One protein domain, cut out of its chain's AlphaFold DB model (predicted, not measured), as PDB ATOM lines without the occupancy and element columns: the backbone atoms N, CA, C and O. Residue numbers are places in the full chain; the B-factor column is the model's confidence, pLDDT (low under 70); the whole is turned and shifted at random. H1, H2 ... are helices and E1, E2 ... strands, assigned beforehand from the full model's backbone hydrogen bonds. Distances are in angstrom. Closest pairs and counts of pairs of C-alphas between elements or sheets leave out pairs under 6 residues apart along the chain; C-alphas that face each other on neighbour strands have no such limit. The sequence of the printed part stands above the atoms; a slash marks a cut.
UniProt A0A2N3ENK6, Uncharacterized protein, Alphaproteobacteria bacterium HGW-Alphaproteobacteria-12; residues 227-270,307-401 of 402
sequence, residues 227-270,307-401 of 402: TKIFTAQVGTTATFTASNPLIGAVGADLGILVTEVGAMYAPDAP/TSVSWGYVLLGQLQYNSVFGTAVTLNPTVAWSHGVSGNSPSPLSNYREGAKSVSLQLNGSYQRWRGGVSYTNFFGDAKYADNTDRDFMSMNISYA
ATOM      1  N   THR A 227     -13.263  49.646  19.991       91.75
ATOM      2  CA  THR A 227     -12.186  48.701  19.678       91.75
ATOM      3  C   THR A 227     -12.723  47.289  19.428       91.75
ATOM      4  O   THR A 227     -13.897  46.971  19.653       91.75
ATOM      5  N   LYS A 228     -11.846  46.432  18.910       95.25
ATOM      6  CA  LYS A 228     -12.075  45.002  18.740       95.25
ATOM      7  C   LYS A 228     -11.774  44.286  20.055       95.25
ATOM      8  O   LYS A 228     -10.690  44.453  20.597       95.25
ATOM      9  N   ILE A 229     -12.687  43.443  20.534       96.19
ATOM     10  CA  ILE A 229     -12.459  42.597  21.716       96.19
ATOM     11  C   ILE A 229     -12.830  41.150  21.419       96.19
ATOM     12  O   ILE A 229     -13.890  40.862  20.859       96.19
ATOM     13  N   PHE A 230     -11.964  40.240  21.851       97.00
ATOM     14  CA  PHE A 230     -12.204  38.806  21.855       97.00
ATOM     15  C   PHE A 230     -12.336  38.323  23.296       97.00
ATOM     16  O   PHE A 230     -11.522  38.677  24.145       97.00
ATOM     17  N   THR A 231     -13.336  37.501  23.578       97.31
ATOM     18  CA  THR A 231     -13.471  36.803  24.862       97.31
ATOM     19  C   THR A 231     -13.639  35.322  24.600       97.31
ATOM     20  O   THR A 231     -14.336  34.941  23.663       97.31
ATOM     21  N   ALA A 232     -13.002  34.491  25.410       97.31
ATOM     22  CA  ALA A 232     -13.133  33.048  25.328       97.31
ATOM     23  C   ALA A 232     -13.173  32.466  26.733       97.31
ATOM     24  O   ALA A 232     -12.419  32.912  27.597       97.31
ATOM     25  N   GLN A 233     -14.000  31.453  26.946       97.31
ATOM     26  CA  GLN A 233     -14.009  30.698  28.189       97.31
ATOM     27  C   GLN A 233     -14.313  29.229  27.933       97.31
ATOM     28  O   GLN A 233     -15.042  28.869  27.008       97.31
ATOM     29  N   VAL A 234     -13.714  28.377  28.758       98.06
ATOM     30  CA  VAL A 234     -13.931  26.934  28.755       98.06
ATOM     31  C   VAL A 234     -14.209  26.499  30.182       98.06
ATOM     32  O   VAL A 234     -13.404  26.716  31.090       98.06
ATOM     33  N   GLY A 235     -15.361  25.869  30.358       98.00
ATOM     34  CA  GLY A 235     -15.808  25.268  31.594       98.00
ATOM     35  C   GLY A 235     -15.753  23.747  31.533       98.00
ATOM     36  O   GLY A 235     -15.969  23.141  30.482       98.00
ATOM     37  N   THR A 236     -15.502  23.118  32.676       98.12
ATOM     38  CA  THR A 236     -15.672  21.679  32.852       98.12
ATOM     39  C   THR A 236     -16.514  21.389  34.083       98.12
ATOM     40  O   THR A 236     -16.486  22.140  35.056       98.12
ATOM     41  N   THR A 237     -17.296  20.316  34.031       97.62
ATOM     42  CA  THR A 237     -18.098  19.820  35.152       97.62
ATOM     43  C   THR A 237     -17.905  18.320  35.278       97.62
ATOM     44  O   THR A 237     -18.134  17.581  34.322       97.62
ATOM     45  N   ALA A 238     -17.521  17.856  36.460       95.94
ATOM     46  CA  ALA A 238     -17.380  16.442  36.763       95.94
ATOM     47  C   ALA A 238     -18.129  16.077  38.040       95.94
ATOM     48  O   ALA A 238     -18.126  16.818  39.025       95.94
ATOM     49  N   THR A 239     -18.735  14.894  38.022       95.12
ATOM     50  CA  THR A 239     -19.386  14.284  39.180       95.12
ATOM     51  C   THR A 239     -18.664  12.995  39.542       95.12
ATOM     52  O   THR A 239     -18.545  12.089  38.716       95.12
ATOM     53  N   PHE A 240     -18.199  12.900  40.779       94.25
ATOM     54  CA  PHE A 240     -17.453  11.768  41.309       94.25
ATOM     55  C   PHE A 240     -18.294  11.047  42.359       94.25
ATOM     56  O   PHE A 240     -18.672  11.636  43.367       94.25
ATOM     57  N   THR A 241     -18.586   9.771  42.142       93.44
ATOM     58  CA  THR A 241     -19.318   8.928  43.098       93.44
ATOM     59  C   THR A 241     -18.398   8.388  44.195       93.44
ATOM     60  O   THR A 241     -17.178   8.391  44.035       93.44
ATOM     61  N   ALA A 242     -18.970   7.834  45.268       88.88
ATOM     62  CA  ALA A 242     -18.245   7.211  46.388       88.88
ATOM     63  C   ALA A 242     -17.198   6.142  45.997       88.88
ATOM     64  O   ALA A 242     -16.253   5.890  46.737       88.88
ATOM     65  N   SER A 243     -17.338   5.516  44.824       90.62
ATOM     66  CA  SER A 243     -16.350   4.573  44.276       90.62
ATOM     67  C   SER A 243     -15.034   5.229  43.839       90.62
ATOM     68  O   SER A 243     -14.044   4.529  43.625       90.62
ATOM     69  N   ASN A 244     -14.997   6.555  43.684       91.62
ATOM     70  CA  ASN A 244     -13.773   7.284  43.393       91.62
ATOM     71  C   ASN A 244     -12.875   7.316  44.649       91.62
ATOM     72  O   ASN A 244     -13.350   7.738  45.704       91.62
ATOM     73  N   PRO A 245     -11.581   6.952  44.560       90.25
ATOM     74  CA  PRO A 245     -10.685   6.907  45.717       90.25
ATOM     75  C   PRO A 245     -10.591   8.217  46.507       90.25
ATOM     76  O   PRO A 245     -10.467   8.173  47.726       90.25
ATOM     77  N   LEU A 246     -10.673   9.374  45.839       89.12
ATOM     78  CA  LEU A 246     -10.615  10.681  46.501       89.12
ATOM     79  C   LEU A 246     -11.888  10.953  47.306       89.12
ATOM     80  O   LEU A 246     -11.806  11.401  48.445       89.12
ATOM     81  N   ILE A 247     -13.053  10.642  46.731       92.75
ATOM     82  CA  ILE A 247     -14.358  10.831  47.378       92.75
ATOM     83  C   ILE A 247     -14.542   9.839  48.531       92.75
ATOM     84  O   ILE A 247     -14.935  10.232  49.628       92.75
ATOM     85  N   GLY A 248     -14.167   8.576  48.314       88.50
ATOM     86  CA  GLY A 248     -14.172   7.549  49.351       88.50
ATOM     87  C   GLY A 248     -13.212   7.863  50.504       88.50
ATOM     88  O   GLY A 248     -13.568   7.644  51.658       88.50
ATOM     89  N   ALA A 249     -12.033   8.440  50.227       90.62
ATOM     90  CA  ALA A 249     -11.079   8.841  51.265       90.62
ATOM     91  C   ALA A 249     -11.617   9.950  52.183       90.62
ATOM     92  O   ALA A 249     -11.311   9.953  53.374       90.62
ATOM     93  N   VAL A 250     -12.437  10.866  51.653       92.50
ATOM     94  CA  VAL A 250     -13.108  11.912  52.449       92.50
ATOM     95  C   VAL A 250     -14.478  11.478  52.988       92.50
ATOM     96  O   VAL A 250     -15.151  12.276  53.641       92.50
ATOM     97  N   GLY A 251     -14.895  10.234  52.726       91.38
ATOM     98  CA  GLY A 251     -16.148   9.645  53.207       91.38
ATOM     99  C   GLY A 251     -17.421  10.287  52.649       91.38
ATOM    100  O   GLY A 251     -18.466  10.185  53.285       91.38
ATOM    101  N   ALA A 252     -17.336  10.988  51.517       93.56
ATOM    102  CA  ALA A 252     -18.488  11.617  50.873       93.56
ATOM    103  C   ALA A 252     -19.211  10.631  49.938       93.56
ATOM    104  O   ALA A 252     -18.610   9.680  49.438       93.56
ATOM    105  N   ASP A 253     -20.492  10.874  49.652       94.12
ATOM    106  CA  ASP A 253     -21.261  10.055  48.702       94.12
ATOM    107  C   ASP A 253     -21.085  10.530  47.256       94.12
ATOM    108  O   ASP A 253     -21.064   9.733  46.311       94.12
ATOM    109  N   LEU A 254     -20.976  11.850  47.091       95.19
ATOM    110  CA  LEU A 254     -20.834  12.519  45.806       95.19
ATOM    111  C   LEU A 254     -19.904  13.725  45.949       95.19
ATOM    112  O   LEU A 254     -20.025  14.510  46.888       95.19
ATOM    113  N   GLY A 255     -19.008  13.892  44.985       96.50
ATOM    114  CA  GLY A 255     -18.254  15.116  44.760       96.50
ATOM    115  C   GLY A 255     -18.640  15.744  43.429       96.50
ATOM    116  O   GLY A 255     -18.789  15.046  42.429       96.50
ATOM    117  N   ILE A 256     -18.780  17.060  43.406       96.75
ATOM    118  CA  ILE A 256     -18.973  17.854  42.196       96.75
ATOM    119  C   ILE A 256     -17.781  18.791  42.084       96.75
ATOM    120  O   ILE A 256     -17.434  19.473  43.049       96.75
ATOM    121  N   LEU A 257     -17.165  18.821  40.909       97.06
ATOM    122  CA  LEU A 257     -16.128  19.779  40.565       97.06
ATOM    123  C   LEU A 257     -16.555  20.532  39.314       97.06
ATOM    124  O   LEU A 257     -16.810  19.921  38.277       97.06
ATOM    125  N   VAL A 258     -16.603  21.852  39.420       98.06
ATOM    126  CA  VAL A 258     -16.785  22.765  38.299       98.06
ATOM    127  C   VAL A 258     -15.533  23.614  38.189       98.06
ATOM    128  O   VAL A 258     -15.033  24.134  39.187       98.06
ATOM    129  N   THR A 259     -15.015  23.752  36.979       97.94
ATOM    130  CA  THR A 259     -13.878  24.623  36.690       97.94
ATOM    131  C   THR A 259     -14.234  25.515  35.527       97.94
ATOM    132  O   THR A 259     -14.804  25.027  34.560       97.94
ATOM    133  N   GLU A 260     -13.822  26.768  35.554       98.12
ATOM    134  CA  GLU A 260     -13.941  27.681  34.427       98.12
ATOM    135  C   GLU A 260     -12.623  28.417  34.256       98.12
ATOM    136  O   GLU A 260     -12.070  28.923  35.228       98.12
ATOM    137  N   VAL A 261     -12.107  28.452  33.033       98.19
ATOM    138  CA  VAL A 261     -10.956  29.272  32.662       98.19
ATOM    139  C   VAL A 261     -11.408  30.192  31.549       98.19
ATOM    140  O   VAL A 261     -11.929  29.727  30.535       98.19
ATOM    141  N   GLY A 262     -11.196  31.488  31.733       97.94
ATOM    142  CA  GLY A 262     -11.615  32.499  30.781       97.94
ATOM    143  C   GLY A 262     -10.519  33.521  30.525       97.94
ATOM    144  O   GLY A 262      -9.675  33.796  31.377       97.94
ATOM    145  N   ALA A 263     -10.530  34.077  29.320       97.81
ATOM    146  CA  ALA A 263      -9.579  35.072  28.867       97.81
ATOM    147  C   ALA A 263     -10.251  36.118  27.977       97.81
ATOM    148  O   ALA A 263     -11.269  35.881  27.321       97.81
ATOM    149  N   MET A 264      -9.635  37.290  27.938       97.44
ATOM    150  CA  MET A 264      -9.990  38.407  27.087       97.44
ATOM    151  C   MET A 264      -8.748  38.915  26.371       97.44
ATOM    152  O   MET A 264      -7.690  39.070  26.979       97.44
ATOM    153  N   TYR A 265      -8.905  39.199  25.083       95.88
ATOM    154  CA  TYR A 265      -7.888  39.815  24.252       95.88
ATOM    155  C   TYR A 265      -8.425  41.111  23.636       95.88
ATOM    156  O   TYR A 265      -9.378  41.097  22.852       95.88
ATOM    157  N   ALA A 266      -7.801  42.220  24.016       93.88
ATOM    158  CA  ALA A 266      -8.032  43.572  23.532       93.88
ATOM    159  C   ALA A 266      -6.759  44.049  22.794       93.88
ATOM    160  O   ALA A 266      -5.860  44.609  23.419       93.88
ATOM    161  N   PRO A 267      -6.626  43.791  21.479       90.75
ATOM    162  CA  PRO A 267      -5.412  44.089  20.711       90.75
ATOM    163  C   PRO A 267      -5.002  45.563  20.727       90.75
ATOM    164  O   PRO A 267      -3.810  45.848  20.676       90.75
ATOM    165  N   ASP A 268      -5.973  46.474  20.801       87.50
ATOM    166  CA  ASP A 268      -5.727  47.917  20.742       87.50
ATOM    167  C   ASP A 268      -5.532  48.532  22.145       87.50
ATOM    168  O   ASP A 268      -5.512  49.752  22.279       87.50
ATOM    169  N   ALA A 269      -5.393  47.710  23.199       85.50
ATOM    170  CA  ALA A 269      -5.145  48.211  24.549       85.50
ATOM    171  C   ALA A 269      -3.839  49.029  24.586       85.50
ATOM    172  O   ALA A 269      -2.794  48.519  24.169       85.50
ATOM    173  N   PRO A 270      -3.869  50.285  25.066       71.12
ATOM    174  CA  PRO A 270      -2.716  51.168  24.998       71.12
ATOM    175  C   PRO A 270      -1.580  50.654  25.887       71.12
ATOM    176  O   PRO A 270      -1.691  50.573  27.110       71.12
ATOM    177  N   THR A 307      -4.789  45.804  30.154       92.19
ATOM    178  CA  THR A 307      -3.764  45.093  29.393       92.19
ATOM    179  C   THR A 307      -4.367  44.463  28.144       92.19
ATOM    180  O   THR A 307      -5.567  44.190  28.071       92.19
ATOM    181  N   SER A 308      -3.521  44.180  27.153       92.75
ATOM    182  CA  SER A 308      -3.966  43.560  25.902       92.75
ATOM    183  C   SER A 308      -4.510  42.147  26.097       92.75
ATOM    184  O   SER A 308      -5.460  41.760  25.427       92.75
ATOM    185  N   VAL A 309      -3.956  41.380  27.036       94.75
ATOM    186  CA  VAL A 309      -4.479  40.076  27.458       94.75
ATOM    187  C   VAL A 309      -4.801  40.142  28.941       94.75
ATOM    188  O   VAL A 309      -3.984  40.619  29.728       94.75
ATOM    189  N   SER A 310      -5.972  39.642  29.324       96.38
ATOM    190  CA  SER A 310      -6.342  39.424  30.723       96.38
ATOM    191  C   SER A 310      -7.066  38.093  30.875       96.38
ATOM    192  O   SER A 310      -7.830  37.703  29.991       96.38
ATOM    193  N   TRP A 311      -6.793  37.352  31.946       97.75
ATOM    194  CA  TRP A 311      -7.381  36.025  32.135       97.75
ATOM    195  C   TRP A 311      -7.482  35.627  33.603       97.75
ATOM    196  O   TRP A 311      -6.780  36.144  34.475       97.75
ATOM    197  N   GLY A 312      -8.360  34.670  33.866       98.12
ATOM    198  CA  GLY A 312      -8.606  34.155  35.199       98.12
ATOM    199  C   GLY A 312      -9.280  32.796  35.176       98.12
ATOM    200  O   GLY A 312      -9.577  32.235  34.118       98.12
ATOM    201  N   TYR A 313      -9.509  32.261  36.367       97.81
ATOM    202  CA  TYR A 313     -10.253  31.024  36.533       97.81
ATOM    203  C   TYR A 313     -11.113  31.038  37.793       97.81
ATOM    204  O   TYR A 313     -10.812  31.720  38.779       97.81
ATOM    205  N   VAL A 314     -12.173  30.238  37.754       97.75
ATOM    206  CA  VAL A 314     -13.069  29.973  38.875       97.75
ATOM    207  C   VAL A 314     -13.151  28.468  39.084       97.75
ATOM    208  O   VAL A 314     -13.229  27.698  38.131       97.75
ATOM    209  N   LEU A 315     -13.111  28.036  40.337       98.25
ATOM    210  CA  LEU A 315     -13.286  26.643  40.731       98.25
ATOM    211  C   LEU A 315     -14.422  26.566  41.742       98.25
ATOM    212  O   LEU A 315     -14.489  27.379  42.661       98.25
ATOM    213  N   LEU A 316     -15.277  25.563  41.613       98.25
ATOM    214  CA  LEU A 316     -16.267  25.209  42.617       98.25
ATOM    215  C   LEU A 316     -16.151  23.719  42.904       98.25
ATOM    216  O   LEU A 316     -16.336  22.885  42.023       98.25
ATOM    217  N   GLY A 317     -15.838  23.392  44.150       97.94
ATOM    218  CA  GLY A 317     -15.870  22.036  44.674       97.94
ATOM    219  C   GLY A 317     -17.009  21.908  45.669       97.94
ATOM    220  O   GLY A 317     -17.123  22.723  46.579       97.94
ATOM    221  N   GLN A 318     -17.836  20.882  45.530       97.62
ATOM    222  CA  GLN A 318     -18.875  20.560  46.501       97.62
ATOM    223  C   GLN A 318     -18.814  19.079  46.834       97.62
ATOM    224  O   GLN A 318     -18.724  18.243  45.938       97.62
ATOM    225  N   LEU A 319     -18.915  18.752  48.116       97.38
ATOM    226  CA  LEU A 319     -19.145  17.383  48.558       97.38
ATOM    227  C   LEU A 319     -20.582  17.251  49.052       97.38
ATOM    228  O   LEU A 319     -21.194  18.217  49.508       97.38
ATOM    229  N   GLN A 320     -21.125  16.049  48.960       96.00
ATOM    230  CA  GLN A 320     -22.413  15.695  49.527       96.00
ATOM    231  C   GLN A 320     -22.233  14.496  50.443       96.00
ATOM    232  O   GLN A 320     -21.748  13.443  50.026       96.00
ATOM    233  N   TYR A 321     -22.673  14.675  51.679       95.69
ATOM    234  CA  TYR A 321     -22.771  13.626  52.674       95.69
ATOM    235  C   TYR A 321     -24.241  13.418  52.990       95.69
ATOM    236  O   TYR A 321     -24.882  14.282  53.593       95.69
ATOM    237  N   ASN A 322     -24.787  12.288  52.572       92.44
ATOM    238  CA  ASN A 322     -26.121  11.868  52.944       92.44
ATOM    239  C   ASN A 322     -26.030  11.043  54.220       92.44
ATOM    240  O   ASN A 322     -25.154  10.200  54.392       92.44
ATOM    241  N   SER A 323     -26.975  11.281  55.117       88.38
ATOM    242  CA  SER A 323     -27.107  10.518  56.352       88.38
ATOM    243  C   SER A 323     -25.841  10.502  57.215       88.38
ATOM    244  O   SER A 323     -25.356   9.451  57.643       88.38
ATOM    245  N   VAL A 324     -25.295  11.690  57.481       85.81
ATOM    246  CA  VAL A 324     -24.068  11.876  58.264       85.81
ATOM    247  C   VAL A 324     -24.195  11.163  59.616       85.81
ATOM    248  O   VAL A 324     -25.178  11.349  60.335       85.81
ATOM    249  N   PHE A 325     -23.221  10.315  59.956       81.62
ATOM    250  CA  PHE A 325     -23.221   9.468  61.164       81.62
ATOM    251  C   PHE A 325     -24.455   8.555  61.322       81.62
ATOM    252  O   PHE A 325     -24.829   8.204  62.440       81.62
ATOM    253  N   GLY A 326     -25.114   8.180  60.222       80.00
ATOM    254  CA  GLY A 326     -26.343   7.379  60.254       80.00
ATOM    255  C   GLY A 326     -27.583   8.157  60.711       80.00
ATOM    256  O   GLY A 326     -28.615   7.557  61.005       80.00
ATOM    257  N   THR A 327     -27.497   9.487  60.790       87.62
ATOM    258  CA  THR A 327     -28.636  10.363  61.100       87.62
ATOM    259  C   THR A 327     -29.409  10.729  59.829       87.62
ATOM    260  O   THR A 327     -28.971  10.422  58.733       87.62
ATOM    261  N   ALA A 328     -30.548  11.419  59.938       88.06
ATOM    262  CA  ALA A 328     -31.264  11.967  58.772       88.06
ATOM    263  C   ALA A 328     -30.718  13.340  58.317       88.06
ATOM    264  O   ALA A 328     -31.451  14.137  57.728       88.06
ATOM    265  N   VAL A 329     -29.467  13.658  58.667       93.12
ATOM    266  CA  VAL A 329     -28.814  14.925  58.326       93.12
ATOM    267  C   VAL A 329     -28.043  14.763  57.021       93.12
ATOM    268  O   VAL A 329     -27.203  13.871  56.896       93.12
ATOM    269  N   THR A 330     -28.297  15.666  56.076       95.25
ATOM    270  CA  THR A 330     -27.480  15.834  54.868       95.25
ATOM    271  C   THR A 330     -26.622  17.080  55.024       95.25
ATOM    272  O   THR A 330     -27.139  18.117  55.445       95.25
ATOM    273  N   LEU A 331     -25.334  16.980  54.688       96.38
ATOM    274  CA  LEU A 331     -24.392  18.100  54.678       96.38
ATOM    275  C   LEU A 331     -23.771  18.278  53.291       96.38
ATOM    276  O   LEU A 331     -23.361  17.312  52.646       96.38
ATOM    277  N   ASN A 332     -23.656  19.534  52.875       97.31
ATOM    278  CA  ASN A 332     -23.087  19.950  51.602       97.31
ATOM    279  C   ASN A 332     -22.034  21.040  51.844       97.31
ATOM    280  O   ASN A 332     -22.368  22.230  51.792       97.31
ATOM    281  N   PRO A 333     -20.785  20.669  52.179       97.44
ATOM    282  CA  PRO A 333     -19.693  21.625  52.188       97.44
ATOM    283  C   PRO A 333     -19.304  21.989  50.749       97.44
ATOM    284  O   PRO A 333     -19.101  21.112  49.904       97.44
ATOM    285  N   THR A 334     -19.170  23.286  50.498       98.12
ATOM    286  CA  THR A 334     -18.833  23.858  49.194       98.12
ATOM    287  C   THR A 334     -17.683  24.843  49.350       98.12
ATOM    288  O   THR A 334     -17.670  25.668  50.263       98.12
ATOM    289  N   VAL A 335     -16.723  24.770  48.437       98.25
ATOM    290  CA  VAL A 335     -15.625  25.722  48.296       98.25
ATOM    291  C   VAL A 335     -15.727  26.333  46.910       98.25
ATOM    292  O   VAL A 335     -15.702  25.609  45.919       98.25
ATOM    293  N   ALA A 336     -15.827  27.655  46.840       98.12
ATOM    294  CA  ALA A 336     -15.688  28.401  45.599       98.12
ATOM    295  C   ALA A 336     -14.414  29.245  45.658       98.12
ATOM    296  O   ALA A 336     -14.133  29.886  46.667       98.12
ATOM    297  N   TRP A 337     -13.645  29.233  44.582       97.88
ATOM    298  CA  TRP A 337     -12.394  29.961  44.437       97.88
ATOM    299  C   TRP A 337     -12.433  30.758  43.142       97.88
ATOM    300  O   TRP A 337     -12.777  30.201  42.103       97.88
ATOM    301  N   SER A 338     -12.026  32.021  43.174       97.12
ATOM    302  CA  SER A 338     -11.789  32.812  41.968       97.12
ATOM    303  C   SER A 338     -10.413  33.458  42.002       97.12
ATOM    304  O   SER A 338      -9.903  33.815  43.066       97.12
ATOM    305  N   HIS A 339      -9.800  33.597  40.828       97.00
ATOM    306  CA  HIS A 339      -8.506  34.247  40.679       97.00
ATOM    307  C   HIS A 339      -8.382  34.906  39.302       97.00
ATOM    308  O   HIS A 339      -8.401  34.223  38.277       97.00
ATOM    309  N   GLY A 340      -8.211  36.229  39.283       96.81
ATOM    310  CA  GLY A 340      -7.712  36.958  38.120       96.81
ATOM    311  C   GLY A 340      -6.195  36.824  38.065       96.81
ATOM    312  O   GLY A 340      -5.484  37.398  38.885       96.81
ATOM    313  N   VAL A 341      -5.692  35.994  37.156       96.62
ATOM    314  CA  VAL A 341      -4.300  35.533  37.211       96.62
ATOM    315  C   VAL A 341      -3.342  36.595  36.708       96.62
ATOM    316  O   VAL A 341      -2.334  36.863  37.355       96.62
ATOM    317  N   SER A 342      -3.636  37.172  35.546       95.12
ATOM    318  CA  SER A 342      -2.800  38.218  34.973       95.12
ATOM    319  C   SER A 342      -3.600  39.110  34.047       95.12
ATOM    320  O   SER A 342      -4.538  38.659  33.379       95.12
ATOM    321  N   GLY A 343      -3.181  40.368  34.003       93.81
ATOM    322  CA  GLY A 343      -3.782  41.398  33.190       93.81
ATOM    323  C   GLY A 343      -5.095  41.943  33.741       93.81
ATOM    324  O   GLY A 343      -5.793  41.325  34.544       93.81
ATOM    325  N   ASN A 344      -5.445  43.124  33.248       93.56
ATOM    326  CA  ASN A 344      -6.631  43.860  33.642       93.56
ATOM    327  C   ASN A 344      -7.524  44.087  32.429       93.56
ATOM    328  O   ASN A 344      -7.117  44.680  31.433       93.56
ATOM    329  N   SER A 345      -8.757  43.610  32.519       94.31
ATOM    330  CA  SER A 345      -9.754  43.788  31.459       94.31
ATOM    331  C   SER A 345     -10.313  45.224  31.421       94.31
ATOM    332  O   SER A 345     -10.521  45.822  32.486       94.31
ATOM    333  N   PRO A 346     -10.560  45.796  30.226       93.12
ATOM    334  CA  PRO A 346     -11.071  47.157  30.069       93.12
ATOM    335  C   PRO A 346     -12.532  47.308  30.508       93.12
ATOM    336  O   PRO A 346     -13.349  46.410  30.313       93.12
ATOM    337  N   SER A 347     -12.890  48.482  31.035       90.81
ATOM    338  CA  SER A 347     -14.292  48.856  31.291       90.81
ATOM    339  C   SER A 347     -15.046  49.061  29.965       90.81
ATOM    340  O   SER A 347     -14.473  49.634  29.037       90.81
ATOM    341  N   PRO A 348     -16.310  48.617  29.820       88.94
ATOM    342  CA  PRO A 348     -17.176  48.016  30.842       88.94
ATOM    343  C   PRO A 348     -17.028  46.494  30.988       88.94
ATOM    344  O   PRO A 348     -17.652  45.895  31.861       88.94
ATOM    345  N   LEU A 349     -16.209  45.839  30.161       88.38
ATOM    346  CA  LEU A 349     -15.986  44.390  30.206       88.38
ATOM    347  C   LEU A 349     -14.965  44.002  31.297       88.38
ATOM    348  O   LEU A 349     -13.988  43.305  31.042       88.38
ATOM    349  N   SER A 350     -15.192  44.463  32.525       83.31
ATOM    350  CA  SER A 350     -14.259  44.400  33.655       83.31
ATOM    351  C   SER A 350     -14.247  43.039  34.386       83.31
ATOM    352  O   SER A 350     -14.383  42.973  35.609       83.31
ATOM    353  N   ASN A 351     -14.094  41.940  33.647       86.25
ATOM    354  CA  ASN A 351     -14.177  40.573  34.179       86.25
ATOM    355  C   ASN A 351     -12.941  40.133  34.986       86.25
ATOM    356  O   ASN A 351     -13.056  39.342  35.918       86.25
ATOM    357  N   TYR A 352     -11.756  40.617  34.615       94.50
ATOM    358  CA  TYR A 352     -10.471  40.204  35.185       94.50
ATOM    359  C   TYR A 352      -9.714  41.395  35.774       94.50
ATOM    360  O   TYR A 352      -9.570  42.446  35.129       94.50
ATOM    361  N   ARG A 353      -9.220  41.190  36.997       94.12
ATOM    362  CA  ARG A 353      -8.307  42.072  37.726       94.12
ATOM    363  C   ARG A 353      -7.107  41.261  38.181       94.12
ATOM    364  O   ARG A 353      -7.273  40.211  38.799       94.12
ATOM    365  N   GLU A 354      -5.919  41.730  37.841       94.75
ATOM    366  CA  GLU A 354      -4.680  41.012  38.105       94.75
ATOM    367  C   GLU A 354      -4.456  40.825  39.607       94.75
ATOM    368  O   GLU A 354      -4.612  41.746  40.405       94.75
ATOM    369  N   GLY A 355      -4.125  39.599  40.008       94.81
ATOM    370  CA  GLY A 355      -3.849  39.244  41.394       94.81
ATOM    371  C   GLY A 355      -5.076  39.180  42.304       94.81
ATOM    372  O   GLY A 355      -4.934  38.676  43.419       94.81
ATOM    373  N   ALA A 356      -6.256  39.630  41.863       94.94
ATOM    374  CA  ALA A 356      -7.485  39.604  42.649       94.94
ATOM    375  C   ALA A 356      -7.966  38.162  42.858       94.94
ATOM    376  O   ALA A 356      -8.118  37.394  41.903       94.94
ATOM    377  N   LYS A 357      -8.202  37.790  44.115       96.19
ATOM    378  CA  LYS A 357      -8.601  36.445  44.531       96.19
ATOM    379  C   LYS A 357      -9.767  36.509  45.501       96.19
ATOM    380  O   LYS A 357      -9.907  37.446  46.285       96.19
ATOM    381  N   SER A 358     -10.585  35.468  45.473       96.88
ATOM    382  CA  SER A 358     -11.569  35.236  46.519       96.88
ATOM    383  C   SER A 358     -11.704  33.755  46.820       96.88
ATOM    384  O   SER A 358     -11.566  32.907  45.934       96.88
ATOM    385  N   VAL A 359     -11.996  33.447  48.079       97.62
ATOM    386  CA  VAL A 359     -12.390  32.112  48.513       97.62
ATOM    387  C   VAL A 359     -13.681  32.210  49.307       97.62
ATOM    388  O   VAL A 359     -13.814  33.039  50.202       97.62
ATOM    389  N   SER A 360     -14.648  31.364  48.974       97.88
ATOM    390  CA  SER A 360     -15.902  31.232  49.708       97.88
ATOM    391  C   SER A 360     -16.049  29.810  50.212       97.88
ATOM    392  O   SER A 360     -16.090  28.866  49.424       97.88
ATOM    393  N   LEU A 361     -16.147  29.667  51.527       98.19
ATOM    394  CA  LEU A 361     -16.409  28.407  52.208       98.19
ATOM    395  C   LEU A 361     -17.861  28.404  52.659       98.19
ATOM    396  O   LEU A 361     -18.316  29.350  53.295       98.19
ATOM    397  N   GLN A 362     -18.592  27.351  52.326       97.94
ATOM    398  CA  GLN A 362     -20.009  27.231  52.637       97.94
ATOM    399  C   GLN A 362     -20.274  25.854  53.220       97.94
ATOM    400  O   GLN A 362     -19.723  24.859  52.756       97.94
ATOM    401  N   LEU A 363     -21.137  25.790  54.223       97.69
ATOM    402  CA  LEU A 363     -21.664  24.546  54.753       97.69
ATOM    403  C   LEU A 363     -23.178  24.667  54.803       97.69
ATOM    404  O   LEU A 363     -23.719  25.401  55.630       97.69
ATOM    405  N   ASN A 364     -23.846  23.936  53.918       97.12
ATOM    406  CA  ASN A 364     -25.296  23.819  53.918       97.12
ATOM    407  C   ASN A 364     -25.705  22.494  54.555       97.12
ATOM    408  O   ASN A 364     -25.049  21.471  54.360       97.12
ATOM    409  N   GLY A 365     -26.791  22.515  55.315       96.06
ATOM    410  CA  GLY A 365     -27.326  21.349  55.992       96.06
ATOM    411  C   GLY A 365     -28.842  21.283  55.900       96.06
ATOM    412  O   GLY A 365     -29.539  22.302  55.906       96.06
ATOM    413  N   SER A 366     -29.366  20.065  55.849       95.00
ATOM    414  CA  SER A 366     -30.802  19.824  55.940       95.00
ATOM    415  C   SER A 366     -31.115  18.653  56.855       95.00
ATOM    416  O   SER A 366     -30.443  17.623  56.803       95.00
ATOM    417  N   TYR A 367     -32.171  18.807  57.649       93.25
ATOM    418  CA  TYR A 367     -32.717  17.779  58.524       93.25
ATOM    419  C   TYR A 367     -34.243  17.834  58.485       93.25
ATOM    420  O   TYR A 367     -34.859  18.751  59.030       93.25
ATOM    421  N   GLN A 368     -34.866  16.835  57.857       89.94
ATOM    422  CA  GLN A 368     -36.320  16.766  57.674       89.94
ATOM    423  C   GLN A 368     -36.898  18.061  57.059       89.94
ATOM    424  O   GLN A 368     -36.782  18.290  55.858       89.94
ATOM    425  N   ARG A 369     -37.523  18.906  57.887       93.62
ATOM    426  CA  ARG A 369     -38.161  20.181  57.521       93.62
ATOM    427  C   ARG A 369     -37.253  21.397  57.704       93.62
ATOM    428  O   ARG A 369     -37.599  22.477  57.234       93.62
ATOM    429  N   TRP A 370     -36.123  21.225  58.384       94.25
ATOM    430  CA  TRP A 370     -35.148  22.272  58.657       94.25
ATOM    431  C   TRP A 370     -34.085  22.309  57.568       94.25
ATOM    432  O   TRP A 370     -33.550  21.274  57.164       94.25
ATOM    433  N   ARG A 371     -33.749  23.515  57.124       96.44
ATOM    434  CA  ARG A 371     -32.597  23.800  56.271       96.44
ATOM    435  C   ARG A 371     -31.840  24.971  56.866       96.44
ATOM    436  O   ARG A 371     -32.457  25.883  57.409       96.44
ATOM    437  N   GLY A 372     -30.527  24.952  56.761       96.94
ATOM    438  CA  GLY A 372     -29.698  26.066  57.187       96.94
ATOM    439  C   GLY A 372     -28.354  26.036  56.495       96.94
ATOM    440  O   GLY A 372     -27.940  25.010  55.952       96.94
ATOM    441  N   GLY A 373     -27.686  27.173  56.513       97.31
ATOM    442  CA  GLY A 373     -26.422  27.354  55.834       97.31
ATOM    443  C   GLY A 373     -25.598  28.419  56.520       97.31
ATOM    444  O   GLY A 373     -26.133  29.407  57.026       97.31
ATOM    445  N   VAL A 374     -24.292  28.205  56.528       98.06
ATOM    446  CA  VAL A 374     -23.305  29.204  56.918       98.06
ATOM    447  C   VAL A 374     -22.302  29.361  55.787       98.06
ATOM    448  O   VAL A 374     -21.873  28.370  55.193       98.06
ATOM    449  N   SER A 375     -21.930  30.597  55.483       97.69
ATOM    450  CA  SER A 375     -20.909  30.902  54.489       97.69
ATOM    451  C   SER A 375     -19.963  31.976  54.989       97.69
ATOM    452  O   SER A 375     -20.390  32.933  55.632       97.69
ATOM    453  N   TYR A 376     -18.694  31.839  54.638       97.94
ATOM    454  CA  TYR A 376     -17.664  32.843  54.847       97.94
ATOM    455  C   TYR A 376     -16.951  33.100  53.525       97.94
ATOM    456  O   TYR A 376     -16.518  32.149  52.869       97.94
ATOM    457  N   THR A 377     -16.824  34.368  53.150       97.81
ATOM    458  CA  THR A 377     -16.111  34.790  51.947       97.81
ATOM    459  C   THR A 377     -14.971  35.709  52.343       97.81
ATOM    460  O   THR A 377     -15.188  36.696  53.044       97.81
ATOM    461  N   ASN A 378     -13.772  35.371  51.874       97.19
ATOM    462  CA  ASN A 378     -12.572  36.174  52.035       97.19
ATOM    463  C   ASN A 378     -12.045  36.627  50.672       97.19
ATOM    464  O   ASN A 378     -11.947  35.826  49.735       97.19
ATOM    465  N   PHE A 379     -11.709  37.908  50.578       96.12
ATOM    466  CA  PHE A 379     -11.110  38.539  49.410       96.12
ATOM    467  C   PHE A 379      -9.666  38.915  49.722       96.12
ATOM    468  O   PHE A 379      -9.338  39.378  50.805       96.12
ATOM    469  N   PHE A 380      -8.770  38.696  48.772       94.56
ATOM    470  CA  PHE A 380      -7.349  38.987  48.941       94.56
ATOM    471  C   PHE A 380      -6.692  39.109  47.574       94.56
ATOM    472  O   PHE A 380      -7.299  38.816  46.546       94.56
ATOM    473  N   GLY A 381      -5.436  39.535  47.538       91.25
ATOM    474  CA  GLY A 381      -4.734  39.729  46.281       91.25
ATOM    475  C   GLY A 381      -3.939  41.013  46.269       91.25
ATOM    476  O   GLY A 381      -3.537  41.516  47.317       91.25
ATOM    477  N   ASP A 382      -3.706  41.520  45.067       88.56
ATOM    478  CA  ASP A 382      -3.025  42.790  44.887       88.56
ATOM    479  C   ASP A 382      -3.973  43.951  45.229       88.56
ATOM    480  O   ASP A 382      -4.909  44.252  44.483       88.56
ATOM    481  N   ALA A 383      -3.710  44.624  46.352       87.38
ATOM    482  CA  ALA A 383      -4.433  45.825  46.779       87.38
ATOM    483  C   ALA A 383      -4.319  46.975  45.761       87.38
ATOM    484  O   ALA A 383      -5.037  47.966  45.850       87.38
ATOM    485  N   LYS A 384      -3.436  46.852  44.764       88.69
ATOM    486  CA  LYS A 384      -3.377  47.752  43.618       88.69
ATOM    487  C   LYS A 384      -4.586  47.632  42.688       88.69
ATOM    488  O   LYS A 384      -4.967  48.620  42.073       88.69
ATOM    489  N   TYR A 385      -5.205  46.467  42.558       89.56
ATOM    490  CA  TYR A 385      -6.298  46.259  41.594       89.56
ATOM    491  C   TYR A 385      -7.592  45.749  42.241       89.56
ATOM    492  O   TYR A 385      -8.593  45.572  41.545       89.56
ATOM    493  N   ALA A 386      -7.585  45.515  43.558       87.94
ATOM    494  CA  ALA A 386      -8.712  44.979  44.312       87.94
ATOM    495  C   ALA A 386      -9.029  45.826  45.564       87.94
ATOM    496  O   ALA A 386      -8.328  45.750  46.572       87.94
ATOM    497  N   ASP A 387     -10.134  46.578  45.512       84.88
ATOM    498  CA  ASP A 387     -10.661  47.411  46.616       84.88
ATOM    499  C   ASP A 387     -11.487  46.632  47.654       84.88
ATOM    500  O   ASP A 387     -12.009  47.202  48.609       84.88
ATOM    501  N   ASN A 388     -11.698  45.336  47.433       86.88
ATOM    502  CA  ASN A 388     -12.515  44.490  48.299       86.88
ATOM    503  C   ASN A 388     -11.688  43.615  49.242       86.88
ATOM    504  O   ASN A 388     -12.273  42.802  49.947       86.88
ATOM    505  N   THR A 389     -10.361  43.761  49.251       87.88
ATOM    506  CA  THR A 389      -9.446  42.930  50.054       87.88
ATOM    507  C   THR A 389      -9.670  43.038  51.567       87.88
ATOM    508  O   THR A 389      -9.217  42.174  52.307       87.88
ATOM    509  N   ASP A 390     -10.392  44.058  52.029       88.62
ATOM    510  CA  ASP A 390     -10.797  44.274  53.421       88.62
ATOM    511  C   ASP A 390     -12.301  44.030  53.666       88.62
ATOM    512  O   ASP A 390     -12.795  44.225  54.777       88.62
ATOM    513  N   ARG A 391     -13.047  43.584  52.645       92.06
ATOM    514  CA  ARG A 391     -14.518  43.451  52.667       92.06
ATOM    515  C   ARG A 391     -14.987  42.013  52.848       92.06
ATOM    516  O   ARG A 391     -15.941  41.568  52.204       92.06
ATOM    517  N   ASP A 392     -14.309  41.284  53.719       95.06
ATOM    518  CA  ASP A 392     -14.703  39.931  54.091       95.06
ATOM    519  C   ASP A 392     -16.055  39.932  54.805       95.06
ATOM    520  O   ASP A 392     -16.388  40.854  55.555       95.06
ATOM    521  N   PHE A 393     -16.845  38.878  54.606       97.06
ATOM    522  CA  PHE A 393     -18.144  38.774  55.262       97.06
ATOM    523  C   PHE A 393     -18.554  37.334  55.560       97.06
ATOM    524  O   PHE A 393     -18.107  36.366  54.938       97.06
ATOM    525  N   MET A 394     -19.463  37.213  56.525       97.56
ATOM    526  CA  MET A 394     -20.101  35.968  56.922       97.56
ATOM    527  C   MET A 394     -21.612  36.090  56.744       97.56
ATOM    528  O   MET A 394     -22.195  37.131  57.039       97.56
ATOM    529  N   SER A 395     -22.253  35.020  56.286       97.38
ATOM    530  CA  SER A 395     -23.707  34.939  56.164       97.38
ATOM    531  C   SER A 395     -24.223  33.646  56.779       97.38
ATOM    532  O   SER A 395     -23.551  32.612  56.755       97.38
ATOM    533  N   MET A 396     -25.417  33.718  57.362       97.62
ATOM    534  CA  MET A 396     -26.115  32.589  57.962       97.62
ATOM    535  C   MET A 396     -27.585  32.631  57.561       97.62
ATOM    536  O   MET A 396     -28.197  33.699  57.529       97.62
ATOM    537  N   ASN A 397     -28.172  31.466  57.304       97.06
ATOM    538  CA  ASN A 397     -29.603  31.341  57.078       97.06
ATOM    539  C   ASN A 397     -30.188  30.116  57.790       97.06
ATOM    540  O   ASN A 397     -29.498  29.132  58.062       97.06
ATOM    541  N   ILE A 398     -31.484  30.195  58.088       96.69
ATOM    542  CA  ILE A 398     -32.278  29.082  58.600       96.69
ATOM    543  C   ILE A 398     -33.688  29.156  58.016       96.69
ATOM    544  O   ILE A 398     -34.268  30.232  57.879       96.69
ATOM    545  N   SER A 399     -34.236  28.007  57.643       96.56
ATOM    546  CA  SER A 399     -35.552  27.868  57.030       96.56
ATOM    547  C   SER A 399     -36.261  26.629  57.576       96.56
ATOM    548  O   SER A 399     -35.638  25.584  57.780       96.56
ATOM    549  N   TYR A 400     -37.571  26.749  57.800       96.00
ATOM    550  CA  TYR A 400     -38.446  25.669  58.249       96.00
ATOM    551  C   TYR A 400     -39.672  25.569  57.336       96.00
ATOM    552  O   TYR A 400     -40.372  26.558  57.126       96.00
ATOM    553  N   ALA A 401     -39.934  24.376  56.801       92.44
ATOM    554  CA  ALA A 401     -41.128  24.090  56.006       92.44
ATOM    555  C   ALA A 401     -42.240  23.492  56.890       92.44
ATOM    556  O   ALA A 401     -42.020  22.456  57.524       92.44
TER     557      ALA A 401
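Overview. This is residues 227 to 270 and 307 to 401 of the 402 residues of an uncharacterized protein of Alphaproteobacteria bacterium HGW-Alphaproteobacteria-12 (UniProt A0A2N3ENK6). The domain is one long, twisted wall of seven strands, E1 to E7, lying side by side in the order in which they follow along the chain, with the edges E1 and E7 apart. A short helix, H1, sits in the turn between E1 and E2 at one end of the strands and only grazes the sheet. The printed part has 139 residues, with the order E1, H1, E2, E3, E4, E5, E6, E7; the sheet is antiparallel throughout and the class is mostly strand. The whole is loose, with a radius of gyration of the C-alphas of 18.8 A, and elongated, spanning 61 by 33 by 26 A.

Arrangement. In the sheet, E3 (residues 309 to 320) and E4 (residues 329 to 342) form a hairpin, antiparallel at 170 degrees, with N 315 and O 337 2.8 A apart, within hydrogen-bond range. E5 (residues 357 to 367) forms a hairpin with E4, at 169 degrees, with N 334 and O 362 at 2.8 A. E6 (residues 370 to 380) forms a hairpin with E5, at 171 degrees, with N 361 and O 376 at 2.8 A. E7 (residues 393 to 400), an edge strand, forms a hairpin with E6, at 170 degrees, with N 375 and O 395 at 2.9 A. E3 to E7 are a meander, each strand the antiparallel neighbour of the one before. On the other side of E3 is E2 (residues 254 to 265), antiparallel at 172 degrees, with N 258 and O 316 at 2.8 A. E1 (residues 227 to 241), the other edge strand, is antiparallel to E2 at 169 degrees, with N 236 and O 259 at 2.8 A. H1 (residues 245 to 249) only grazes the sheet with residues 246 to 248; its closest C-alphas to E2 are those of Ile 247 and Gly 255, 6.4 A apart. Every O i to N i+4 pair in H1 is within hydrogen-bond range.

Along the chain. E1, residues 227 to 241, begins at C-alpha 227 (-12.186, 48.701, 19.678) and is 46.7 A long. H1 measures 5.9 A, E2 37.1 A, E3 37.5 A and E4 42.0 A, each from first to last C-alpha. E4 begins at C-alpha 329 (-28.814, 14.925, 58.326). E5 is 33.6 A, E6 33.9 A and E7 24.3 A long; E7 ends at C-alpha 400 (-38.446, 25.669, 58.249).

Size, cuts and confidence. The C-alphas of Pro 270 and Gly 326, the two farthest apart, are 61.0 A from each other. Residues 271 to 306 are not printed, in the link from E2 to E3; C-alphas 270 and 307 are 7.6 A apart across the cut. The links E4 to E5 and E6 to E7 are long. Mean pLDDT of the printed part is 94.1, and no printed residue is under 70.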